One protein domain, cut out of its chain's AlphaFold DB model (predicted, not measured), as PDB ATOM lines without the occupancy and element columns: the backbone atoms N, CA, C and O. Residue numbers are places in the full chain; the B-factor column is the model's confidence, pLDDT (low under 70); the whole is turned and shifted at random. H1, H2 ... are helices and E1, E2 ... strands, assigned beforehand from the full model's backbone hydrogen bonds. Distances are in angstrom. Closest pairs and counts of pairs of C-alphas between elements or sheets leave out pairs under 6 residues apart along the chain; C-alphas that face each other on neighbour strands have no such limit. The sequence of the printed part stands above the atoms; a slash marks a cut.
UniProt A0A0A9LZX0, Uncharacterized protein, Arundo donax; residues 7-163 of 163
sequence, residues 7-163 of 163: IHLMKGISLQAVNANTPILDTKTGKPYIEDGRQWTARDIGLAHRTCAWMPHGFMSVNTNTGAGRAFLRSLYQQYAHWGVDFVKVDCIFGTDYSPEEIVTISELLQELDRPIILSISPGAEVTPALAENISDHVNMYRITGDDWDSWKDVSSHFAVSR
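What this domain is: This is residues 7 to 163 of the 163 residues of an uncharacterized protein of Arundo donax (UniProt A0A0A9LZX0). A twisted wall of three parallel strands, E1, E4 and E5, has H4 over one face, with H3 packed on H4; the hairpin E2 and E3, with short helices H1 and H2, lies beyond the last residue of E1. H6, after a long link, lies at one end of the longest axis, and the loops of residues 20 to 41 reach toward the other. The printed part has 157 residues with six named helices and five named strands, in the order E1 H1 H2 E2 E3 H3 E4 H4 E5 H5 H6; the class is mixed, helices and strands. The sheet order is E1, E4, E5. The whole is compact, radius of gyration of the C-alphas 16.5 A, but elongated in outline, 55 by 33 by 26 A.

How they stand to each other: E1, residues 7 to 10, is an edge strand beside the inner strand E4, residues 87 to 95, parallel at 29 degrees, with N 9 and O 89 2.8 A apart. E5, residues 118 to 125, is the other edge strand, parallel to E4 at 28 degrees, with N 90 and O 120 2.8 A apart. The sheet is only just strongly twisted, its C-alphas up to 4.1 A off the best plane, and E4 bends by 75 degrees at residue 92. Residues 120 to 121 of E5 pair in parallel with residues 141 to 142. H4, residues 100 to 111, is over E4 and E5 at a height over the sheet of 9.7 A and runs along the strands, at 6 degrees to E4 on the local plane. E4, H4 and E5 form a strand-helix-strand unit, two parallel neighbour strands with a helix between, with a right-handed crossover; H4 on one face of the sheet makes two layers. H3, residues 67 to 82, touches H4 with residues 70 to 77 alone, at a steep tilt of 47 degrees, the same way; the closest C-alphas are those of Arg 74 and Leu 109, 6.1 A. E2, residues 46 to 52, and E3, residues 55 to 62, form an antiparallel hairpin, with N 47 and O 61 2.9 A apart. H1, residues 15 to 19, touches H2, residues 42 to 45; the closest C-alphas are those of Val 18 and Arg 43, 4.6 A. H5, residues 129 to 133, only grazes the sheet; H6, residues 152 to 161, touches no helix. Every O i to N i+4 pair is within hydrogen-bond range in H1, H3, H4 and H5; H6 has 2 of 6, with 5 of 7 for O i to N i+3, and H2 is too short for an i+4 pair.

Where its parts are: E1 begins at C-alpha 7, (183.539, 172.115, 57.823). H3 is 22.0 A long, E5 21.1 A, E4 20.4 A, H4 16.7 A, H6 15.5 A and E3 15.4 A. H6 ends at C-alpha 161, (179.066, 173.082, 83.898).

The domain as a whole: The C-alphas of Gly 37 and Trp 152, the two farthest apart, are 57.4 A apart. The printed part has no cut. The links H1 to H2 and H5 to H6 are long. Residues 162 to 163 have pLDDT under 70.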
ATOM      1  N   ILE A   7     183.391 173.571  57.957       98.81
ATOM      2  CA  ILE A   7     183.539 172.115  57.823       98.81
ATOM      3  C   ILE A   7     183.787 171.443  59.176       98.81
ATOM      4  O   ILE A   7     184.356 172.034  60.098       98.81
ATOM      5  N   HIS A   8     183.346 170.192  59.285       98.62
ATOM      6  CA  HIS A   8     183.632 169.315  60.419       98.62
ATOM      7  C   HIS A   8     184.819 168.417  60.076       98.62
ATOM      8  O   HIS A   8     184.919 167.911  58.956       98.62
ATOM      9  N   LEU A   9     185.729 168.268  61.030       98.12
ATOM     10  CA  LEU A   9     186.969 167.522  60.906       98.12
ATOM     11  C   LEU A   9     187.087 166.563  62.084       98.12
ATOM     12  O   LEU A   9     186.728 166.895  63.210       98.12
ATOM     13  N   MET A  10     187.669 165.400  61.838       97.25
ATOM     14  CA  MET A  10     188.152 164.527  62.903       97.25
ATOM     15  C   MET A  10     189.594 164.916  63.234       97.25
ATOM     16  O   MET A  10     190.323 165.343  62.335       97.25
ATOM     17  N   LYS A  11     190.025 164.762  64.493       96.38
ATOM     18  CA  LYS A  11     191.432 164.983  64.858       96.38
ATOM     19  C   LYS A  11     192.403 164.149  64.011       96.38
ATOM     20  O   LYS A  11     192.086 163.035  63.584       96.38
ATOM     21  N   GLY A  12     193.611 164.672  63.852       97.25
ATOM     22  CA  GLY A  12     194.765 163.966  63.323       97.25
ATOM     23  C   GLY A  12     194.602 163.418  61.908       97.25
ATOM     24  O   GLY A  12     194.323 164.149  60.960       97.25
ATOM     25  N   ILE A  13     194.888 162.127  61.753       98.56
ATOM     26  CA  ILE A  13     195.110 161.448  60.475       98.56
ATOM     27  C   ILE A  13     194.227 160.205  60.342       98.56
ATOM     28  O   ILE A  13     193.927 159.517  61.320       98.56
ATOM     29  N   SER A  14     193.808 159.895  59.113       98.19
ATOM     30  CA  SER A  14     192.983 158.719  58.844       98.19
ATOM     31  C   SER A  14     193.780 157.419  58.963       98.19
ATOM     32  O   SER A  14     194.934 157.317  58.531       98.19
ATOM     33  N   LEU A  15     193.128 156.373  59.471       97.75
ATOM     34  CA  LEU A  15     193.694 155.025  59.511       97.75
ATOM     35  C   LEU A  15     194.048 154.522  58.102       97.75
ATOM     36  O   LEU A  15     195.039 153.820  57.923       97.75
ATOM     37  N   GLN A  16     193.280 154.919  57.083       98.19
ATOM     38  CA  GLN A  16     193.559 154.564  55.692       98.19
ATOM     39  C   GLN A  16     194.915 155.108  55.220       98.19
ATOM     40  O   GLN A  16     195.696 154.354  54.638       98.19
ATOM     41  N   ALA A  17     195.215 156.383  55.489       98.44
ATOM     42  CA  ALA A  17     196.481 157.001  55.101       98.44
ATOM     43  C   ALA A  17     197.677 156.326  55.788       98.44
ATOM     44  O   ALA A  17     198.695 156.070  55.139       98.44
ATOM     45  N   VAL A  18     197.523 155.990  57.076       98.50
ATOM     46  CA  VAL A  18     198.513 155.268  57.893       98.50
ATOM     47  C   VAL A  18     198.757 153.854  57.353       98.50
ATOM     48  O   VAL A  18     199.905 153.450  57.152       98.50
ATOM     49  N   ASN A  19     197.689 153.112  57.049       98.31
ATOM     50  CA  ASN A  19     197.777 151.754  56.509       98.31
ATOM     51  C   ASN A  19     198.448 151.734  55.133       98.31
ATOM     52  O   ASN A  19     199.361 150.937  54.906       98.31
ATOM     53  N   ALA A  20     198.050 152.653  54.250       98.62
ATOM     54  CA  ALA A  20     198.630 152.821  52.920       98.62
ATOM     55  C   ALA A  20     200.031 153.459  52.935       98.62
ATOM     56  O   ALA A  20     200.677 153.533  51.894       98.62
ATOM     57  N   ASN A  21     200.508 153.905  54.101       98.50
ATOM     58  CA  ASN A  21     201.802 154.549  54.294       98.50
ATOM     59  C   ASN A  21     202.060 155.726  53.336       98.50
ATOM     60  O   ASN A  21     203.135 155.858  52.750       98.50
ATOM     61  N   THR A  22     201.036 156.556  53.142       98.75
ATOM     62  CA  THR A  22     201.079 157.665  52.177       98.75
ATOM     63  C   THR A  22     202.140 158.719  52.535       98.75
ATOM     64  O   THR A  22     202.435 158.913  53.720       98.75
ATOM     65  N   PRO A  23     202.743 159.393  51.535       98.56
ATOM     66  CA  PRO A  23     203.709 160.463  51.774       98.56
ATOM     67  C   PRO A  23     203.038 161.688  52.406       98.56
ATOM     68  O   PRO A  23     201.894 162.008  52.089       98.56
ATOM     69  N   ILE A  24     203.776 162.401  53.257       98.69
ATOM     70  CA  ILE A  24     203.342 163.695  53.796       98.69
ATOM     71  C   ILE A  24     203.712 164.799  52.810       98.69
ATOM     72  O   ILE A  24     204.832 164.811  52.310       98.69
ATOM     73  N   LEU A  25     202.794 165.722  52.522       98.56
ATOM     74  CA  LEU A  25     203.068 166.858  51.645       98.56
ATOM     75  C   LEU A  25     203.903 167.917  52.374       98.56
ATOM     76  O   LEU A  25     203.507 168.408  53.429       98.56
ATOM     77  N   ASP A  26     205.012 168.329  51.769       98.00
ATOM     78  CA  ASP A  26     205.660 169.597  52.081       98.00
ATOM     79  C   ASP A  26     205.067 170.692  51.194       98.00
ATOM     80  O   ASP A  26     205.269 170.725  49.977       98.00
ATOM     81  N   THR A  27     204.333 171.613  51.809       96.50
ATOM     82  CA  THR A  27     203.641 172.677  51.083       96.50
ATOM     83  C   THR A  27     204.578 173.747  50.530       96.50
ATOM     84  O   THR A  27     204.181 174.493  49.639       96.50
ATOM     85  N   LYS A  28     205.837 173.801  50.987       94.56
ATOM     86  CA  LYS A  28     206.850 174.716  50.441       94.56
ATOM     87  C   LYS A  28     207.411 174.216  49.115       94.56
ATOM     88  O   LYS A  28     207.703 175.016  48.231       94.56
ATOM     89  N   THR A  29     207.591 172.904  48.983       96.69
ATOM     90  CA  THR A  29     208.233 172.294  47.808       96.69
ATOM     91  C   THR A  29     207.251 171.597  46.869       96.69
ATOM     92  O   THR A  29     207.611 171.307  45.728       96.69
ATOM     93  N   GLY A  30     206.028 171.309  47.327       97.00
ATOM     94  CA  GLY A  30     205.037 170.515  46.597       97.00
ATOM     95  C   GLY A  30     205.410 169.032  46.476       97.00
ATOM     96  O   GLY A  30     204.857 168.323  45.637       97.00
ATOM     97  N   LYS A  31     206.383 168.564  47.264       97.88
ATOM     98  CA  LYS A  31     206.956 167.210  47.216       97.88
ATOM     99  C   LYS A  31     206.749 166.488  48.553       97.88
ATOM    100  O   LYS A  31     206.288 167.107  49.510       97.88
ATOM    101  N   PRO A  32     207.065 165.182  48.645       98.44
ATOM    102  CA  PRO A  32     207.085 164.496  49.930       98.44
ATOM    103  C   PRO A  32     208.010 165.186  50.944       98.44
ATOM    104  O   PRO A  32     209.124 165.576  50.593       98.44
ATOM    105  N   TYR A  33     207.555 165.310  52.191       98.56
ATOM    106  CA  TYR A  33     208.291 165.932  53.290       98.56
ATOM    107  C   TYR A  33     209.537 165.120  53.645       98.56
ATOM    108  O   TYR A  33     209.455 163.910  53.895       98.56
ATOM    109  N   ILE A  34     210.685 165.796  53.678       97.81
ATOM    110  CA  ILE A  34     211.986 165.221  54.020       97.81
ATOM    111  C   ILE A  34     212.580 166.010  55.183       97.81
ATOM    112  O   ILE A  34     212.708 167.229  55.114       97.81
ATOM    113  N   GLU A  35     212.991 165.294  56.223       96.94
ATOM    114  CA  GLU A  35     213.683 165.827  57.397       96.94
ATOM    115  C   GLU A  35     214.700 164.774  57.849       96.94
ATOM    116  O   GLU A  35     214.438 163.573  57.742       96.94
ATOM    117  N   ASP A  36     215.896 165.215  58.241       94.69
ATOM    118  CA  ASP A  36     217.033 164.348  58.592       94.69
ATOM    119  C   ASP A  36     217.404 163.311  57.512       94.69
ATOM    120  O   ASP A  36     217.777 162.173  57.791       94.69
ATOM    121  N   GLY A  37     217.291 163.702  56.237       94.88
ATOM    122  CA  GLY A  37     217.652 162.854  55.093       94.88
ATOM    123  C   GLY A  37     216.677 161.706  54.816       94.88
ATOM    124  O   GLY A  37     216.955 160.860  53.965       94.88
ATOM    125  N   ARG A  38     215.525 161.674  55.494       96.62
ATOM    126  CA  ARG A  38     214.489 160.653  55.336       96.62
ATOM    127  C   ARG A  38     213.170 161.273  54.874       96.62
ATOM    128  O   ARG A  38     212.755 162.312  55.375       96.62
ATOM    129  N   GLN A  39     212.472 160.583  53.970       98.00
ATOM    130  CA  GLN A  39     211.079 160.893  53.649       98.00
ATOM    131  C   GLN A  39     210.149 160.392  54.761       98.00
ATOM    132  O   GLN A  39     210.184 159.213  55.125       98.00
ATOM    133  N   TRP A  40     209.294 161.281  55.260       98.44
ATOM    134  CA  TRP A  40     208.297 160.960  56.275       98.44
ATOM    135  C   TRP A  40     206.970 160.537  55.650       98.44
ATOM    136  O   TRP A  40     206.583 160.973  54.560       98.44
ATOM    137  N   THR A  41     206.263 159.666  56.356       98.69
ATOM    138  CA  THR A  41     205.014 159.058  55.894       98.69
ATOM    139  C   THR A  41     203.942 159.096  56.975       98.69
ATOM    140  O   THR A  41     204.225 159.322  58.151       98.69
ATOM    141  N   ALA A  42     202.696 158.832  56.589       98.69
ATOM    142  CA  ALA A  42     201.566 158.761  57.510       98.69
ATOM    143  C   ALA A  42     201.797 157.789  58.685       98.69
ATOM    144  O   ALA A  42     201.382 158.079  59.806       98.69
ATOM    145  N   ARG A  43     202.494 156.663  58.466       98.50
ATOM    146  CA  ARG A  43     202.793 155.691  59.531       98.50
ATOM    147  C   ARG A  43     203.794 156.212  60.556       98.50
ATOM    148  O   ARG A  43     203.746 155.780  61.701       98.50
ATOM    149  N   ASP A  44     204.661 157.138  60.161       98.38
ATOM    150  CA  ASP A  44     205.678 157.708  61.046       98.38
ATOM    151  C   ASP A  44     205.089 158.721  62.036       98.38
ATOM    152  O   ASP A  44     205.659 158.957  63.099       98.38
ATOM    153  N   ILE A  45     203.943 159.317  61.690       98.56
ATOM    154  CA  ILE A  45     203.320 160.393  62.469       98.56
ATOM    155  C   ILE A  45     201.999 159.982  63.135       98.56
ATOM    156  O   ILE A  45     201.549 160.679  64.039       98.56
ATOM    157  N   GLY A  46     201.362 158.886  62.711       98.12
ATOM    158  CA  GLY A  46     200.094 158.420  63.281       98.12
ATOM    159  C   GLY A  46     200.259 157.789  64.668       98.12
ATOM    160  O   GLY A  46     201.011 156.831  64.847       98.12
ATOM    161  N   LEU A  47     199.519 158.287  65.659       97.56
ATOM    162  CA  LEU A  47     199.534 157.767  67.026       97.56
ATOM    163  C   LEU A  47     198.451 156.697  67.207       97.56
ATOM    164  O   LEU A  47     197.370 156.969  67.720       97.56
ATOM    165  N   ALA A  48     198.755 155.450  66.838       94.62
ATOM    166  CA  ALA A  48     197.791 154.339  66.862       94.62
ATOM    167  C   ALA A  48     197.166 154.039  68.245       94.62
ATOM    168  O   ALA A  48     196.116 153.411  68.320       94.62
ATOM    169  N   HIS A  49     197.786 154.497  69.337       94.31
ATOM    170  CA  HIS A  49     197.261 154.377  70.703       94.31
ATOM    171  C   HIS A  49     196.346 155.550  71.120       94.31
ATOM    172  O   HIS A  49     195.843 155.568  72.240       94.31
ATOM    173  N   ARG A  50     196.147 156.545  70.244       95.50
ATOM    174  CA  ARG A  50     195.332 157.756  70.450       95.50
ATOM    175  C   ARG A  50     194.257 157.868  69.365       95.50
ATOM    176  O   ARG A  50     194.192 158.849  68.625       95.50
ATOM    177  N   THR A  51     193.429 156.839  69.229       95.56
ATOM    178  CA  THR A  51     192.282 156.860  68.311       95.56
ATOM    179  C   THR A  51     191.139 157.714  68.867       95.56
ATOM    180  O   THR A  51     191.130 158.061  70.047       95.56
ATOM    181  N   CYS A  52     190.181 158.087  68.016       93.50
ATOM    182  CA  CYS A  52     188.908 158.613  68.510       93.50
ATOM    183  C   CYS A  52     188.106 157.484  69.178       93.50
ATOM    184  O   CYS A  52     187.854 156.462  68.535       93.50
ATOM    185  N   ALA A  53     187.669 157.675  70.427       90.88
ATOM    186  CA  ALA A  53     187.018 156.626  71.217       90.88
ATOM    187  C   ALA A  53     185.786 155.999  70.535       90.88
ATOM    188  O   ALA A  53     185.625 154.779  70.545       90.88
ATOM    189  N   TRP A  54     184.937 156.814  69.899       92.94
ATOM    190  CA  TRP A  54     183.724 156.341  69.222       92.94
ATOM    191  C   TRP A  54     183.948 155.938  67.753       92.94
ATOM    192  O   TRP A  54     183.080 155.313  67.147       92.94
ATOM    193  N   MET A  55     185.120 156.245  67.181       93.94
ATOM    194  CA  MET A  55     185.505 155.861  65.817       93.94
ATOM    195  C   MET A  55     186.936 155.285  65.777       93.94
ATOM    196  O   MET A  55     187.818 155.841  65.111       93.94
ATOM    197  N   PRO A  56     187.193 154.141  66.441       91.75
ATOM    198  CA  PRO A  56     188.550 153.625  66.644       91.75
ATOM    199  C   PRO A  56     189.253 153.186  65.351       91.75
ATOM    200  O   PRO A  56     190.476 153.078  65.317       91.75
ATOM    201  N   HIS A  57     188.496 152.947  64.277       94.75
ATOM    202  CA  HIS A  57     189.018 152.524  62.973       94.75
ATOM    203  C   HIS A  57     188.947 153.617  61.895       94.75
ATOM    204  O   HIS A  57     189.183 153.337  60.723       94.75
ATOM    205  N   GLY A  58     188.607 154.852  62.273       96.19
ATOM    206  CA  GLY A  58     188.539 155.980  61.345       96.19
ATOM    207  C   GLY A  58     189.782 156.855  61.411       96.19
ATOM    208  O   GLY A  58     190.512 156.974  60.426       96.19
ATOM    209  N   PHE A  59     190.026 157.444  62.582       97.50
ATOM    210  CA  PHE A  59     191.032 158.487  62.784       97.50
ATOM    211  C   PHE A  59     191.823 158.288  64.078       97.50
ATOM    212  O   PHE A  59     191.331 157.714  65.056       97.50
ATOM    213  N   MET A  60     193.049 158.802  64.081       97.56
ATOM    214  CA  MET A  60     193.941 158.838  65.239       97.56
ATOM    215  C   MET A  60     194.689 160.167  65.304       97.56
ATOM    216  O   MET A  60     194.887 160.802  64.271       97.56
ATOM    217  N   SER A  61     195.139 160.559  66.497       97.75
ATOM    218  CA  SER A  61     195.996 161.738  66.668       97.75
ATOM    219  C   SER A  61     197.267 161.647  65.830       97.75
ATOM    220  O   SER A  61     197.762 160.566  65.494       97.75
ATOM    221  N   VAL A  62     197.829 162.815  65.548       98.19
ATOM    222  CA  VAL A  62     199.121 162.963  64.882       98.19
ATOM    223  C   VAL A  62     200.193 163.387  65.885       98.19
ATOM    224  O   VAL A  62     199.933 164.141  66.818       98.19
ATOM    225  N   ASN A  63     201.423 162.912  65.704       98.06
ATOM    226  CA  ASN A  63     202.562 163.308  66.521       98.06
ATOM    227  C   ASN A  63     203.054 164.719  66.152       98.06
ATOM    228  O   ASN A  63     203.932 164.884  65.299       98.06
ATOM    229  N   THR A  64     202.523 165.738  66.823       97.94
ATOM    230  CA  THR A  64     202.862 167.155  66.597       97.94
ATOM    231  C   THR A  64     204.227 167.586  67.151       97.94
ATOM    232  O   THR A  64     204.662 168.710  66.890       97.94
ATOM    233  N   ASN A  65     204.950 166.690  67.835       96.75
ATOM    234  CA  ASN A  65     206.333 166.925  68.275       96.75
ATOM    235  C   ASN A  65     207.360 166.774  67.138       96.75
ATOM    236  O   ASN A  65     208.537 167.063  67.329       96.75
ATOM    237  N   THR A  66     206.930 166.301  65.967       97.12
ATOM    238  CA  THR A  66     207.783 166.127  64.782       97.12
ATOM    239  C   THR A  66     207.501 167.212  63.749       97.12
ATOM    240  O   THR A  66     206.355 167.659  63.609       97.12
ATOM    241  N   GLY A  67     208.517 167.599  62.969       97.69
ATOM    242  CA  GLY A  67     208.327 168.515  61.844       97.69
ATOM    243  C   GLY A  67     207.332 167.954  60.827       97.69
ATOM    244  O   GLY A  67     206.440 168.668  60.370       97.69
ATOM    245  N   ALA A  68     207.392 166.643  60.577       98.31
ATOM    246  CA  ALA A  68     206.473 165.939  59.686       98.31
ATOM    247  C   ALA A  68     205.006 165.967  60.153       98.31
ATOM    248  O   ALA A  68     204.110 166.177  59.334       98.31
ATOM    249  N   GLY A  69     204.734 165.798  61.452       98.44
ATOM    250  CA  GLY A  69     203.374 165.881  61.993       98.44
ATOM    251  C   GLY A  69     202.777 167.281  61.844       98.44
ATOM    252  O   GLY A  69     201.641 167.433  61.393       98.44
ATOM    253  N   ARG A  70     203.579 168.317  62.125       98.50
ATOM    254  CA  ARG A  70     203.199 169.719  61.882       98.50
ATOM    255  C   ARG A  70     203.011 170.008  60.390       98.50
ATOM    256  O   ARG A  70     202.067 170.699  60.023       98.50
ATOM    257  N   ALA A  71     203.865 169.465  59.522       98.50
ATOM    258  CA  ALA A  71     203.749 169.614  58.071       98.50
ATOM    259  C   ALA A  71     202.468 168.973  57.516       98.50
ATOM    260  O   ALA A  71     201.790 169.587  56.692       98.50
ATOM    261  N   PHE A  72     202.091 167.795  58.019       98.75
ATOM    262  CA  PHE A  72     200.833 167.147  57.658       98.75
ATOM    263  C   PHE A  72     199.627 168.030  57.999       98.75
ATOM    264  O   PHE A  72     198.837 168.341  57.109       98.75
ATOM    265  N   LEU A  73     199.517 168.502  59.247       98.62
ATOM    266  CA  LEU A  73     198.420 169.394  59.642       98.62
ATOM    267  C   LEU A  73     198.438 170.700  58.837       98.62
ATOM    268  O   LEU A  73     197.395 171.121  58.339       98.62
ATOM    269  N   ARG A  74     199.616 171.304  58.627       98.50
ATOM    270  CA  ARG A  74     199.766 172.516  57.805       98.50
ATOM    271  C   ARG A  74     199.203 172.312  56.403       98.50
ATOM    272  O   ARG A  74     198.513 173.193  55.897       98.50
ATOM    273  N   SER A  75     199.454 171.153  55.793       98.44
ATOM    274  CA  SER A  75     198.941 170.836  54.459       98.44
ATOM    275  C   SER A  75     197.412 170.829  54.395       98.44
ATOM    276  O   SER A  75     196.840 171.369  53.449       98.44
ATOM    277  N   LEU A  76     196.746 170.315  55.434       98.31
ATOM    278  CA  LEU A  76     195.287 170.314  55.532       98.31
ATOM    279  C   LEU A  76     194.735 171.732  55.688       98.31
ATOM    280  O   LEU A  76     193.872 172.145  54.918       98.31
ATOM    281  N   TYR A  77     195.255 172.513  56.636       98.44
ATOM    282  CA  TYR A  77     194.715 173.848  56.906       98.44
ATOM    283  C   TYR A  77     195.006 174.853  55.786       98.44
ATOM    284  O   TYR A  77     194.150 175.684  55.481       98.44
ATOM    285  N   GLN A  78     196.136 174.725  55.083       98.31
ATOM    286  CA  GLN A  78     196.377 175.484  53.851       98.31
ATOM    287  C   GLN A  78     195.404 175.083  52.736       98.31
ATOM    288  O   GLN A  78     194.886 175.949  52.028       98.31
ATOM    289  N   GLN A  79     195.094 173.789  52.603       98.06
ATOM    290  CA  GLN A  79     194.085 173.328  51.653       98.06
ATOM    291  C   GLN A  79     192.698 173.903  51.976       98.06
ATOM    292  O   GLN A  79     191.996 174.343  51.062       98.06
ATOM    293  N   TYR A  80     192.313 173.949  53.253       98.56
ATOM    294  CA  TYR A  80     191.035 174.518  53.694       98.56
ATOM    295  C   TYR A  80     190.969 176.032  53.470       98.56
ATOM    296  O   TYR A  80     189.947 176.537  53.004       98.56
ATOM    297  N   ALA A  81     192.070 176.751  53.709       98.31
ATOM    298  CA  ALA A  81     192.175 178.167  53.366       98.31
ATOM    299  C   ALA A  81     191.991 178.400  51.861       98.31
ATOM    300  O   ALA A  81     191.241 179.294  51.468       98.31
ATOM    301  N   HIS A  82     192.605 177.560  51.021       97.38
ATOM    302  CA  HIS A  82     192.457 177.627  49.566       97.38
ATOM    303  C   HIS A  82     191.017 177.354  49.100       97.38
ATOM    304  O   HIS A  82     190.544 177.986  48.160       97.38
ATOM    305  N   TRP A  83     190.292 176.461  49.780       98.31
ATOM    306  CA  TRP A  83     188.861 176.234  49.534       98.31
ATOM    307  C   TRP A  83     187.962 177.382  50.009       98.31
ATOM    308  O   TRP A  83     186.761 177.364  49.746       98.31
ATOM    309  N   GLY A  84     188.511 178.376  50.711       98.06
ATOM    310  CA  GLY A  84     187.744 179.493  51.247       98.06
ATOM    311  C   GLY A  84     186.965 179.151  52.517       98.06
ATOM    312  O   GLY A  84     185.990 179.835  52.823       98.06
ATOM    313  N   VAL A  85     187.378 178.136  53.282       98.62
ATOM    314  CA  VAL A  85     186.783 177.821  54.593       98.62
ATOM    315  C   VAL A  85     186.974 179.002  55.552       98.62
ATOM    316  O   VAL A  85     188.026 179.633  55.560       98.62
ATOM    317  N   ASP A  86     185.948 179.319  56.341       98.62
ATOM    318  CA  ASP A  86     185.961 180.357  57.384       98.62
ATOM    319  C   ASP A  86     185.934 179.768  58.802       98.62
ATOM    320  O   ASP A  86     186.195 180.474  59.777       98.62
ATOM    321  N   PHE A  87     185.543 178.500  58.937       98.81
ATOM    322  CA  PHE A  87     185.276 177.854  60.217       98.81
ATOM    323  C   PHE A  87     185.596 176.359  60.159       98.81
ATOM    324  O   PHE A  87     185.168 175.655  59.242       98.81
ATOM    325  N   VAL A  88     186.294 175.853  61.169       98.81
ATOM    326  CA  VAL A  88     186.529 174.419  61.355       98.81
ATOM    327  C   VAL A  88     186.042 173.987  62.733       98.81
ATOM    328  O   VAL A  88     186.339 174.629  63.740       98.81
ATOM    329  N   LYS A  89     185.301 172.878  62.779       98.81
ATOM    330  CA  LYS A  89     184.959 172.171  64.020       98.81
ATOM    331  C   LYS A  89     185.735 170.862  64.068       98.81
ATOM    332  O   LYS A  89     185.441 169.969  63.276       98.81
ATOM    333  N   VAL A  90     186.700 170.761  64.977       98.56
ATOM    334  CA  VAL A  90     187.566 169.588  65.146       98.56
ATOM    335  C   VAL A  90     187.039 168.711  66.275       98.56
ATOM    336  O   VAL A  90     186.910 169.155  67.416       98.56
ATOM    337  N   ASP A  91     186.743 167.461  65.948       97.88
ATOM    338  CA  ASP A  91     186.130 166.490  66.843       97.88
ATOM    339  C   ASP A  91     187.114 165.449  67.374       97.88
ATOM    340  O   ASP A  91     188.206 165.244  66.835       97.88
ATOM    341  N   CYS A  92     186.692 164.761  68.433       96.50
ATOM    342  CA  CYS A  92     187.500 163.828  69.216       96.50
ATOM    343  C   CYS A  92     188.813 164.430  69.730       96.50
ATOM    344  O   CYS A  92     189.804 163.710  69.819       96.50
ATOM    345  N   ILE A  93     188.849 165.724  70.047       96.88
ATOM    346  CA  ILE A  93     190.070 166.404  70.512       96.88
ATOM    347  C   ILE A  93     189.907 167.054  71.894       96.88
ATOM    348  O   ILE A  93     190.897 167.440  72.514       96.88
ATOM    349  N   PHE A  94     188.670 167.160  72.399       96.31
ATOM    350  CA  PHE A  94     188.353 167.851  73.651       96.31
ATOM    351  C   PHE A  94     187.442 167.043  74.585       96.31
ATOM    352  O   PHE A  94     186.513 166.376  74.131       96.31
ATOM    353  N   GLY A  95     187.669 167.148  75.897       94.06
ATOM    354  CA  GLY A  95     186.996 166.324  76.907       94.06
ATOM    355  C   GLY A  95     187.751 165.022  77.180       94.06
ATOM    356  O   GLY A  95     188.959 165.042  77.382       94.06
ATOM    357  N   THR A  96     187.080 163.875  77.136       91.62
ATOM    358  CA  THR A  96     187.712 162.551  77.321       91.62
ATOM    359  C   THR A  96     188.840 162.252  76.327       91.62
ATOM    360  O   THR A  96     189.782 161.532  76.651       91.62
ATOM    361  N   ASP A  97     188.779 162.833  75.128       89.06
ATOM    362  CA  ASP A  97     189.783 162.685  74.067       89.06
ATOM    363  C   ASP A  97     190.815 163.830  74.047       89.06
ATOM    364  O   ASP A  97     191.412 164.111  73.004       89.06
ATOM    365  N   TYR A  98     191.003 164.515  75.180       93.44
ATOM    366  CA  TYR A  98     191.812 165.727  75.283       93.44
ATOM    367  C   TYR A  98     193.237 165.560  74.739       93.44
ATOM    368  O   TYR A  98     194.013 164.726  75.218       93.44
ATOM    369  N   SER A  99     193.582 166.392  73.753       93.00
ATOM    370  CA  SER A  99     194.923 166.473  73.169       93.00
ATOM    371  C   SER A  99     195.383 167.936  73.077       93.00
ATOM    372  O   SER A  99     195.228 168.567  72.029       93.00
ATOM    373  N   PRO A 100     195.925 168.505  74.172       94.62
ATOM    374  CA  PRO A 100     196.294 169.918  74.218       94.62
ATOM    375  C   PRO A 100     197.363 170.276  73.190       94.62
ATOM    376  O   PRO A 100     197.243 171.291  72.513       94.62
ATOM    377  N   GLU A 101     198.377 169.429  73.006       95.69
ATOM    378  CA  GLU A 101     199.468 169.694  72.067       95.69
ATOM    379  C   GLU A 101     198.968 169.757  70.619       95.69
ATOM    380  O   GLU A 101     199.457 170.559  69.821       95.69
ATOM    381  N   GLU A 102     197.980 168.929  70.270       97.56
ATOM    382  CA  GLU A 102     197.361 168.936  68.947       97.56
ATOM    383  C   GLU A 102     196.469 170.174  68.761       97.56
ATOM    384  O   GLU A 102     196.574 170.834  67.728       97.56
ATOM    385  N   ILE A 103     195.688 170.567  69.778       98.19
ATOM    386  CA  ILE A 103     194.886 171.809  69.769       98.19
ATOM    387  C   ILE A 103     195.778 173.039  69.575       98.19
ATOM    388  O   ILE A 103     195.514 173.855  68.692       98.19
ATOM    389  N   VAL A 104     196.844 173.163  70.372       98.19
ATOM    390  CA  VAL A 104     197.791 174.285  70.295       98.19
ATOM    391  C   VAL A 104     198.454 174.323  68.922       98.19
ATOM    392  O   VAL A 104     198.488 175.373  68.291       98.19
ATOM    393  N   THR A 105     198.892 173.171  68.405       98.50
ATOM    394  CA  THR A 105     199.498 173.096  67.068       98.50
ATOM    395  C   THR A 105     198.521 173.535  65.977       98.50
ATOM    396  O   THR A 105     198.907 174.270  65.073       98.50
ATOM    397  N   ILE A 106     197.253 173.113  66.041       98.56
ATOM    398  CA  ILE A 106     196.223 173.564  65.094       98.56
ATOM    399  C   ILE A 106     196.044 175.085  65.192       98.56
ATOM    400  O   ILE A 106     196.019 175.754  64.163       98.56
ATOM    401  N   SER A 107     195.961 175.630  66.409       98.56
ATOM    402  CA  SER A 107     195.833 177.072  66.649       98.56
ATOM    403  C   SER A 107     196.986 177.867  66.029       98.56
ATOM    404  O   SER A 107     196.745 178.791  65.253       98.56
ATOM    405  N   GLU A 108     198.232 177.457  66.284       98.44
ATOM    406  CA  GLU A 108     199.440 178.064  65.707       98.44
ATOM    407  C   GLU A 108     199.405 178.035  64.173       98.44
ATOM    408  O   GLU A 108     199.621 179.052  63.519       98.44
ATOM    409  N   LEU A 109     199.070 176.883  63.584       98.31
ATOM    410  CA  LEU A 109     199.015 176.726  62.130       98.31
ATOM    411  C   LEU A 109     197.925 177.582  61.480       98.31
ATOM    412  O   LEU A 109     198.122 178.050  60.361       98.31
ATOM    413  N   LEU A 110     196.789 177.798  62.149       98.50
ATOM    414  CA  LEU A 110     195.741 178.691  61.649       98.50
ATOM    415  C   LEU A 110     196.186 180.159  61.670       98.50
ATOM    416  O   LEU A 110     195.785 180.915  60.789       98.50
ATOM    417  N   GLN A 111     197.032 180.553  62.626       97.81
ATOM    418  CA  GLN A 111     197.617 181.899  62.685       97.81
ATOM    419  C   GLN A 111     198.661 182.143  61.582       97.81
ATOM    420  O   GLN A 111     198.888 183.291  61.211       97.81
ATOM    421  N   GLU A 112     199.270 181.087  61.027       96.25
ATOM    422  CA  GLU A 112     200.187 181.178  59.877       96.25
ATOM    423  C   GLU A 112     199.460 181.468  58.542       96.25
ATOM    424  O   GLU A 112     200.119 181.705  57.528       96.25
ATOM    425  N   LEU A 113     198.123 181.409  58.496       96.94
ATOM    426  CA  LEU A 113     197.345 181.562  57.264       96.94
ATOM    427  C   LEU A 113     196.987 183.026  56.980       96.94
ATOM    428  O   LEU A 113     196.522 183.750  57.855       96.94
ATOM    429  N   ASP A 114     197.035 183.415  55.704       94.44
ATOM    430  CA  ASP A 114     196.562 184.735  55.251       94.44
ATOM    431  C   ASP A 114     195.035 184.913  55.385       94.44
ATOM    432  O   ASP A 114     194.507 186.025  55.314       94.44
ATOM    433  N   ARG A 115     194.299 183.806  55.555       94.62
ATOM    434  CA  ARG A 115     192.845 183.782  55.735       94.62
ATOM    435  C   ARG A 115     192.509 183.368  57.169       94.62
ATOM    436  O   ARG A 115     192.844 182.246  57.545       94.62
ATOM    437  N   PRO A 116     191.776 184.192  57.940       96.75
ATOM    438  CA  PRO A 116     191.349 183.806  59.276       96.75
ATOM    439  C   PRO A 116     190.321 182.674  59.201       96.75
ATOM    440  O   PRO A 116     189.302 182.790  58.514       96.75
ATOM    441  N   ILE A 117     190.575 181.601  59.945       98.62
ATOM    442  CA  ILE A 117     189.668 180.464  60.109       98.62
ATOM    443  C   ILE A 117     189.364 180.320  61.600       98.62
ATOM    444  O   ILE A 117     190.272 180.212  62.419       98.62
ATOM    445  N   ILE A 118     188.080 180.318  61.949       98.62
ATOM    446  CA  ILE A 118     187.620 180.147  63.329       98.62
ATOM    447  C   ILE A 118     187.776 178.685  63.753       98.62
ATOM    448  O   ILE A 118     187.313 177.786  63.048       98.62
ATOM    449  N   LEU A 119     188.378 178.463  64.924       98.75
ATOM    450  CA  LEU A 119     188.598 177.141  65.507       98.75
ATOM    451  C   LEU A 119     187.557 176.821  66.587       98.75
ATOM    452  O   LEU A 119     187.488 177.485  67.625       98.75
ATOM    453  N   SER A 120     186.782 175.766  66.346       98.69
ATOM    454  CA  SER A 120     185.875 175.134  67.303       98.69
ATOM    455  C   SER A 120     186.352 173.721  67.644       98.69
ATOM    456  O   SER A 120     186.739 172.981  66.739       98.69
ATOM    457  N   ILE A 121     186.300 173.320  68.920       98.25
ATOM    458  CA  ILE A 121     186.688 171.965  69.360       98.25
ATOM    459  C   ILE A 121     185.560 171.207  70.079       98.25
ATOM    460  O   ILE A 121     184.740 171.792  70.798       98.25
ATOM    461  N   SER A 122     185.521 169.887  69.886       97.69
ATOM    462  CA  SER A 122     184.515 168.962  70.431       97.69
ATOM    463  C   SER A 122     185.129 167.568  70.734       97.69
ATOM    464  O   SER A 122     186.298 167.340  70.396       97.69
ATOM    465  N   PRO A 123     184.424 166.630  71.409       95.75
ATOM    466  CA  PRO A 123     183.015 166.649  71.822       95.75
ATOM    467  C   PRO A 123     182.725 167.434  73.099       95.75
ATOM    468  O   PRO A 123     181.611 167.903  73.234       95.75
ATOM    469  N   GLY A 124     183.675 167.610  74.019       92.88
ATOM    470  CA  GLY A 124     183.401 168.280  75.299       92.88
ATOM    471  C   GLY A 124     182.760 167.384  76.370       92.88
ATOM    472  O   GLY A 124     182.149 167.874  77.317       92.88
ATOM    473  N   ALA A 125     182.897 166.062  76.232       91.25
ATOM    474  CA  ALA A 125     182.486 165.106  77.257       91.25
ATOM    475  C   ALA A 125     183.376 165.223  78.508       91.25
ATOM    476  O   ALA A 125     184.597 165.263  78.385       91.25
ATOM    477  N   GLU A 126     182.764 165.263  79.695       88.94
ATOM    478  CA  GLU A 126     183.462 165.339  80.996       88.94
ATOM    479  C   GLU A 126     184.435 166.530  81.138       88.94
ATOM    480  O   GLU A 126     185.426 166.470  81.867       88.94
ATOM    481  N   VAL A 127     184.158 167.640  80.448       90.12
ATOM    482  CA  VAL A 127     184.963 168.863  80.557       90.12
ATOM    483  C   VAL A 127     184.779 169.512  81.927       90.12
ATOM    484  O   VAL A 127     183.668 169.621  82.444       90.12
ATOM    485  N   THR A 128     185.882 170.005  82.486       90.12
ATOM    486  CA  THR A 128     185.895 170.853  83.683       90.12
ATOM    487  C   THR A 128     186.365 172.267  83.326       90.12
ATOM    488  O   THR A 128     187.091 172.428  82.341       90.12
ATOM    489  N   PRO A 129     186.025 173.300  84.122       89.88
ATOM    490  CA  PRO A 129     186.543 174.654  83.906       89.88
ATOM    491  C   PRO A 129     188.075 174.718  83.840       89.88
ATOM    492  O   PRO A 129     188.614 175.362  82.950       89.88
ATOM    493  N   ALA A 130     188.777 173.968  84.699       89.75
ATOM    494  CA  ALA A 130     190.241 173.897  84.687       89.75
ATOM    495  C   ALA A 130     190.798 173.278  83.389       89.75
ATOM    496  O   ALA A 130     191.840 173.695  82.889       89.75
ATOM    497  N   LEU A 131     190.105 172.286  82.814       90.50
ATOM    498  CA  LEU A 131     190.478 171.727  81.514       90.50
ATOM    499  C   LEU A 131     190.296 172.760  80.393       90.50
ATOM    500  O   LEU A 131     191.139 172.852  79.507       90.50
ATOM    501  N   ALA A 132     189.200 173.522  80.440       90.62
ATOM    502  CA  ALA A 132     188.898 174.558  79.458       90.62
ATOM    503  C   ALA A 132     189.867 175.749  79.543       90.62
ATOM    504  O   ALA A 132     190.274 176.278  78.510       90.62
ATOM    505  N   GLU A 133     190.288 176.141  80.746       92.56
ATOM    506  CA  GLU A 133     191.252 177.228  80.964       92.56
ATOM    507  C   GLU A 133     192.564 176.983  80.202       92.56
ATOM    508  O   GLU A 133     193.046 177.874  79.510       92.56
ATOM    509  N   ASN A 134     193.061 175.740  80.197       93.75
ATOM    510  CA  ASN A 134     194.297 175.356  79.503       93.75
ATOM    511  C   ASN A 134     194.284 175.578  77.977       93.75
ATOM    512  O   ASN A 134     195.346 175.580  77.359       93.75
ATOM    513  N   ILE A 135     193.108 175.699  77.353       94.94
ATOM    514  CA  ILE A 135     192.963 175.837  75.892       94.94
ATOM    515  C   ILE A 135     192.244 177.112  75.460       94.94
ATOM    516  O   ILE A 135     192.120 177.350  74.258       94.94
ATOM    517  N   SER A 136     191.768 177.928  76.401       94.62
ATOM    518  CA  SER A 136     190.883 179.060  76.099       94.62
ATOM    519  C   SER A 136     191.556 180.122  75.228       94.62
ATOM    520  O   SER A 136     190.909 180.667  74.338       94.62
ATOM    521  N   ASP A 137     192.863 180.336  75.393       97.06
ATOM    522  CA  ASP A 137     193.633 181.276  74.567       97.06
ATOM    523  C   ASP A 137     193.963 180.732  73.164       97.06
ATOM    524  O   ASP A 137     194.440 181.466  72.297       97.06
ATOM    525  N   HIS A 138     193.700 179.446  72.914       97.88
ATOM    526  CA  HIS A 138     194.056 178.764  71.668       97.88
ATOM    527  C   HIS A 138     192.864 178.505  70.746       97.88
ATOM    528  O   HIS A 138     193.066 178.221  69.564       97.88
ATOM    529  N   VAL A 139     191.629 178.593  71.238       98.12
ATOM    530  CA  VAL A 139     190.426 178.292  70.449       98.12
ATOM    531  C   VAL A 139     189.414 179.423  70.529       98.12
ATOM    532  O   VAL A 139     189.349 180.156  71.506       98.12
ATOM    533  N   ASN A 140     188.571 179.559  69.506       98.44
ATOM    534  CA  ASN A 140     187.503 180.559  69.536       98.44
ATOM    535  C   ASN A 140     186.265 180.058  70.282       98.44
ATOM    536  O   ASN A 140     185.478 180.861  70.777       98.44
ATOM    537  N   MET A 141     186.054 178.740  70.307       97.38
ATOM    538  CA  MET A 141     184.966 178.105  71.043       97.38
ATOM    539  C   MET A 141     185.252 176.626  71.299       97.38
ATOM    540  O   MET A 141     185.897 175.944  70.503       97.38
ATOM    541  N   TYR A 142     184.699 176.107  72.384       96.81
ATOM    542  CA  TYR A 142     184.775 174.701  72.756       96.81
ATOM    543  C   TYR A 142     183.419 174.229  73.277       96.81
ATOM    544  O   TYR A 142     182.638 175.001  73.836       96.81
ATOM    545  N   ARG A 143     183.119 172.947  73.080       95.81
ATOM    546  CA  ARG A 143     181.942 172.312  73.680       95.81
ATOM    547  C   ARG A 143     182.152 172.113  75.180       95.81
ATOM    548  O   ARG A 143     183.203 171.639  75.592       95.81
ATOM    549  N   ILE A 144     181.139 172.438  75.980       93.06
ATOM    550  CA  ILE A 144     181.158 172.283  77.447       93.06
ATOM    551  C   ILE A 144     180.476 170.995  77.935       93.06
ATOM    552  O   ILE A 144     180.548 170.665  79.113       93.06
ATOM    553  N   THR A 145     179.803 170.281  77.036       93.25
ATOM    554  CA  THR A 145     179.051 169.047  77.292       93.25
ATOM    555  C   THR A 145     179.249 168.066  76.139       93.25
ATOM    556  O   THR A 145     179.673 168.460  75.045       93.25
ATOM    557  N   GLY A 146     178.898 166.793  76.365       92.50
ATOM    558  CA  GLY A 146     178.716 165.796  75.301       92.50
ATOM    559  C   GLY A 146     177.647 166.209  74.278       92.50
ATOM    560  O   GLY A 146     177.150 167.332  74.311       92.50
ATOM    561  N   ASP A 147     177.361 165.350  73.297       94.56
ATOM    562  CA  ASP A 147     176.412 165.713  72.235       94.56
ATOM    563  C   ASP A 147     175.022 165.989  72.807       94.56
ATOM    564  O   ASP A 147     174.487 165.187  73.566       94.56
ATOM    565  N   ASP A 148     174.475 167.147  72.435       94.19
ATOM    566  CA  ASP A 148     173.183 167.627  72.907       94.19
ATOM    567  C   ASP A 148     172.071 167.202  71.948       94.19
ATOM    568  O   ASP A 148     172.232 167.243  70.722       94.19
ATOM    569  N   TRP A 149     170.949 166.797  72.530       96.19
ATOM    570  CA  TRP A 149     169.760 166.326  71.832       96.19
ATOM    571  C   TRP A 149     168.516 166.934  72.476       96.19
ATOM    572  O   TRP A 149     168.563 167.523  73.555       96.19
ATOM    573  N   ASP A 150     167.366 166.762  71.835       96.12
ATOM    574  CA  ASP A 150     166.056 167.234  72.285       96.12
ATOM    575  C   ASP A 150     165.490 166.417  73.465       96.12
ATOM    576  O   ASP A 150     164.300 166.106  73.541       96.12
ATOM    577  N   SER A 151     166.352 166.091  74.431       97.12
ATOM    578  CA  SER A 151     166.021 165.398  75.665       97.12
ATOM    579  C   SER A 151     166.323 166.282  76.876       97.12
ATOM    580  O   SER A 151     167.342 166.966  76.953       97.12
ATOM    581  N   TRP A 152     165.446 166.241  77.884       95.00
ATOM    582  CA  TRP A 152     165.677 166.986  79.127       95.00
ATOM    583  C   TRP A 152     166.990 166.586  79.811       95.00
ATOM    584  O   TRP A 152     167.645 167.418  80.436       95.00
ATOM    585  N   LYS A 153     167.384 165.314  79.687       92.44
ATOM    586  CA  LYS A 153     168.628 164.807  80.262       92.44
ATOM    587  C   LYS A 153     169.831 165.563  79.697       92.44
ATOM    588  O   LYS A 153     170.651 166.022  80.490       92.44
ATOM    589  N   ASP A 154     169.896 165.726  78.378       92.50
ATOM    590  CA  ASP A 154     171.036 166.365  77.717       92.50
ATOM    591  C   ASP A 154     171.060 167.867  78.032       92.50
ATOM    592  O   ASP A 154     172.050 168.355  78.582       92.50
ATOM    593  N   VAL A 155     169.914 168.549  77.928       92.75
ATOM    594  CA  VAL A 155     169.772 169.973  78.288       92.75
ATOM    595  C   VAL A 155     170.135 170.249  79.753       92.75
ATOM    596  O   VAL A 155     170.855 171.202  80.055       92.75
ATOM    597  N   SER A 156     169.665 169.421  80.693       92.44
ATOM    598  CA  SER A 156     169.894 169.643  82.128       92.44
ATOM    599  C   SER A 156     171.378 169.597  82.519       92.44
ATOM    600  O   SER A 156     171.776 170.251  83.486       92.44
ATOM    601  N   SER A 157     172.212 168.888  81.747       88.94
ATOM    602  CA  SER A 157     173.653 168.777  81.999       88.94
ATOM    603  C   SER A 157     174.396 170.111  81.849       88.94
ATOM    604  O   SER A 157     175.357 170.367  82.576       88.94
ATOM    605  N   HIS A 158     173.904 171.014  80.993       90.12
ATOM    606  CA  HIS A 158     174.524 172.319  80.747       90.12
ATOM    607  C   HIS A 158     174.560 173.202  82.005       90.12
ATOM    608  O   HIS A 158     175.530 173.926  82.226       90.12
ATOM    609  N   PHE A 159     173.546 173.103  82.871       89.94
ATOM    610  CA  PHE A 159     173.442 173.894  84.105       89.94
ATOM    611  C   PHE A 159     174.453 173.487  85.188       89.94
ATOM    612  O   PHE A 159     174.655 174.221  86.160       89.94
ATOM    613  N   ALA A 160     175.055 172.300  85.071       83.12
ATOM    614  CA  ALA A 160     176.076 171.835  86.005       83.12
ATOM    615  C   ALA A 160     177.463 172.406  85.677       83.12
ATOM    616  O   ALA A 160     178.243 172.649  86.594       83.12
ATOM    617  N   VAL A 161     177.750 172.634  84.390       78.00
ATOM    618  CA  VAL A 161     179.066 173.082  83.898       78.00
ATOM    619  C   VAL A 161     179.199 174.610  83.902       78.00
ATOM    620  O   VAL A 161     180.303 175.134  83.973       78.00
ATOM    621  N   SER A 162     178.083 175.343  83.877       63.06
ATOM    622  CA  SER A 162     178.045 176.812  83.833       63.06
ATOM    623  C   SER A 162     178.193 177.508  85.202       63.06
ATOM    624  O   SER A 162     177.628 178.588  85.380       63.06
ATOM    625  N   ARG A 163     178.840 176.876  86.188       54.59
ATOM    626  CA  ARG A 163     178.969 177.395  87.564       54.59
ATOM    627  C   ARG A 163     180.346 177.967  87.853       54.59
ATOM    628  O   ARG A 163     181.331 177.368  87.376       54.59
TER     629      ARG A 163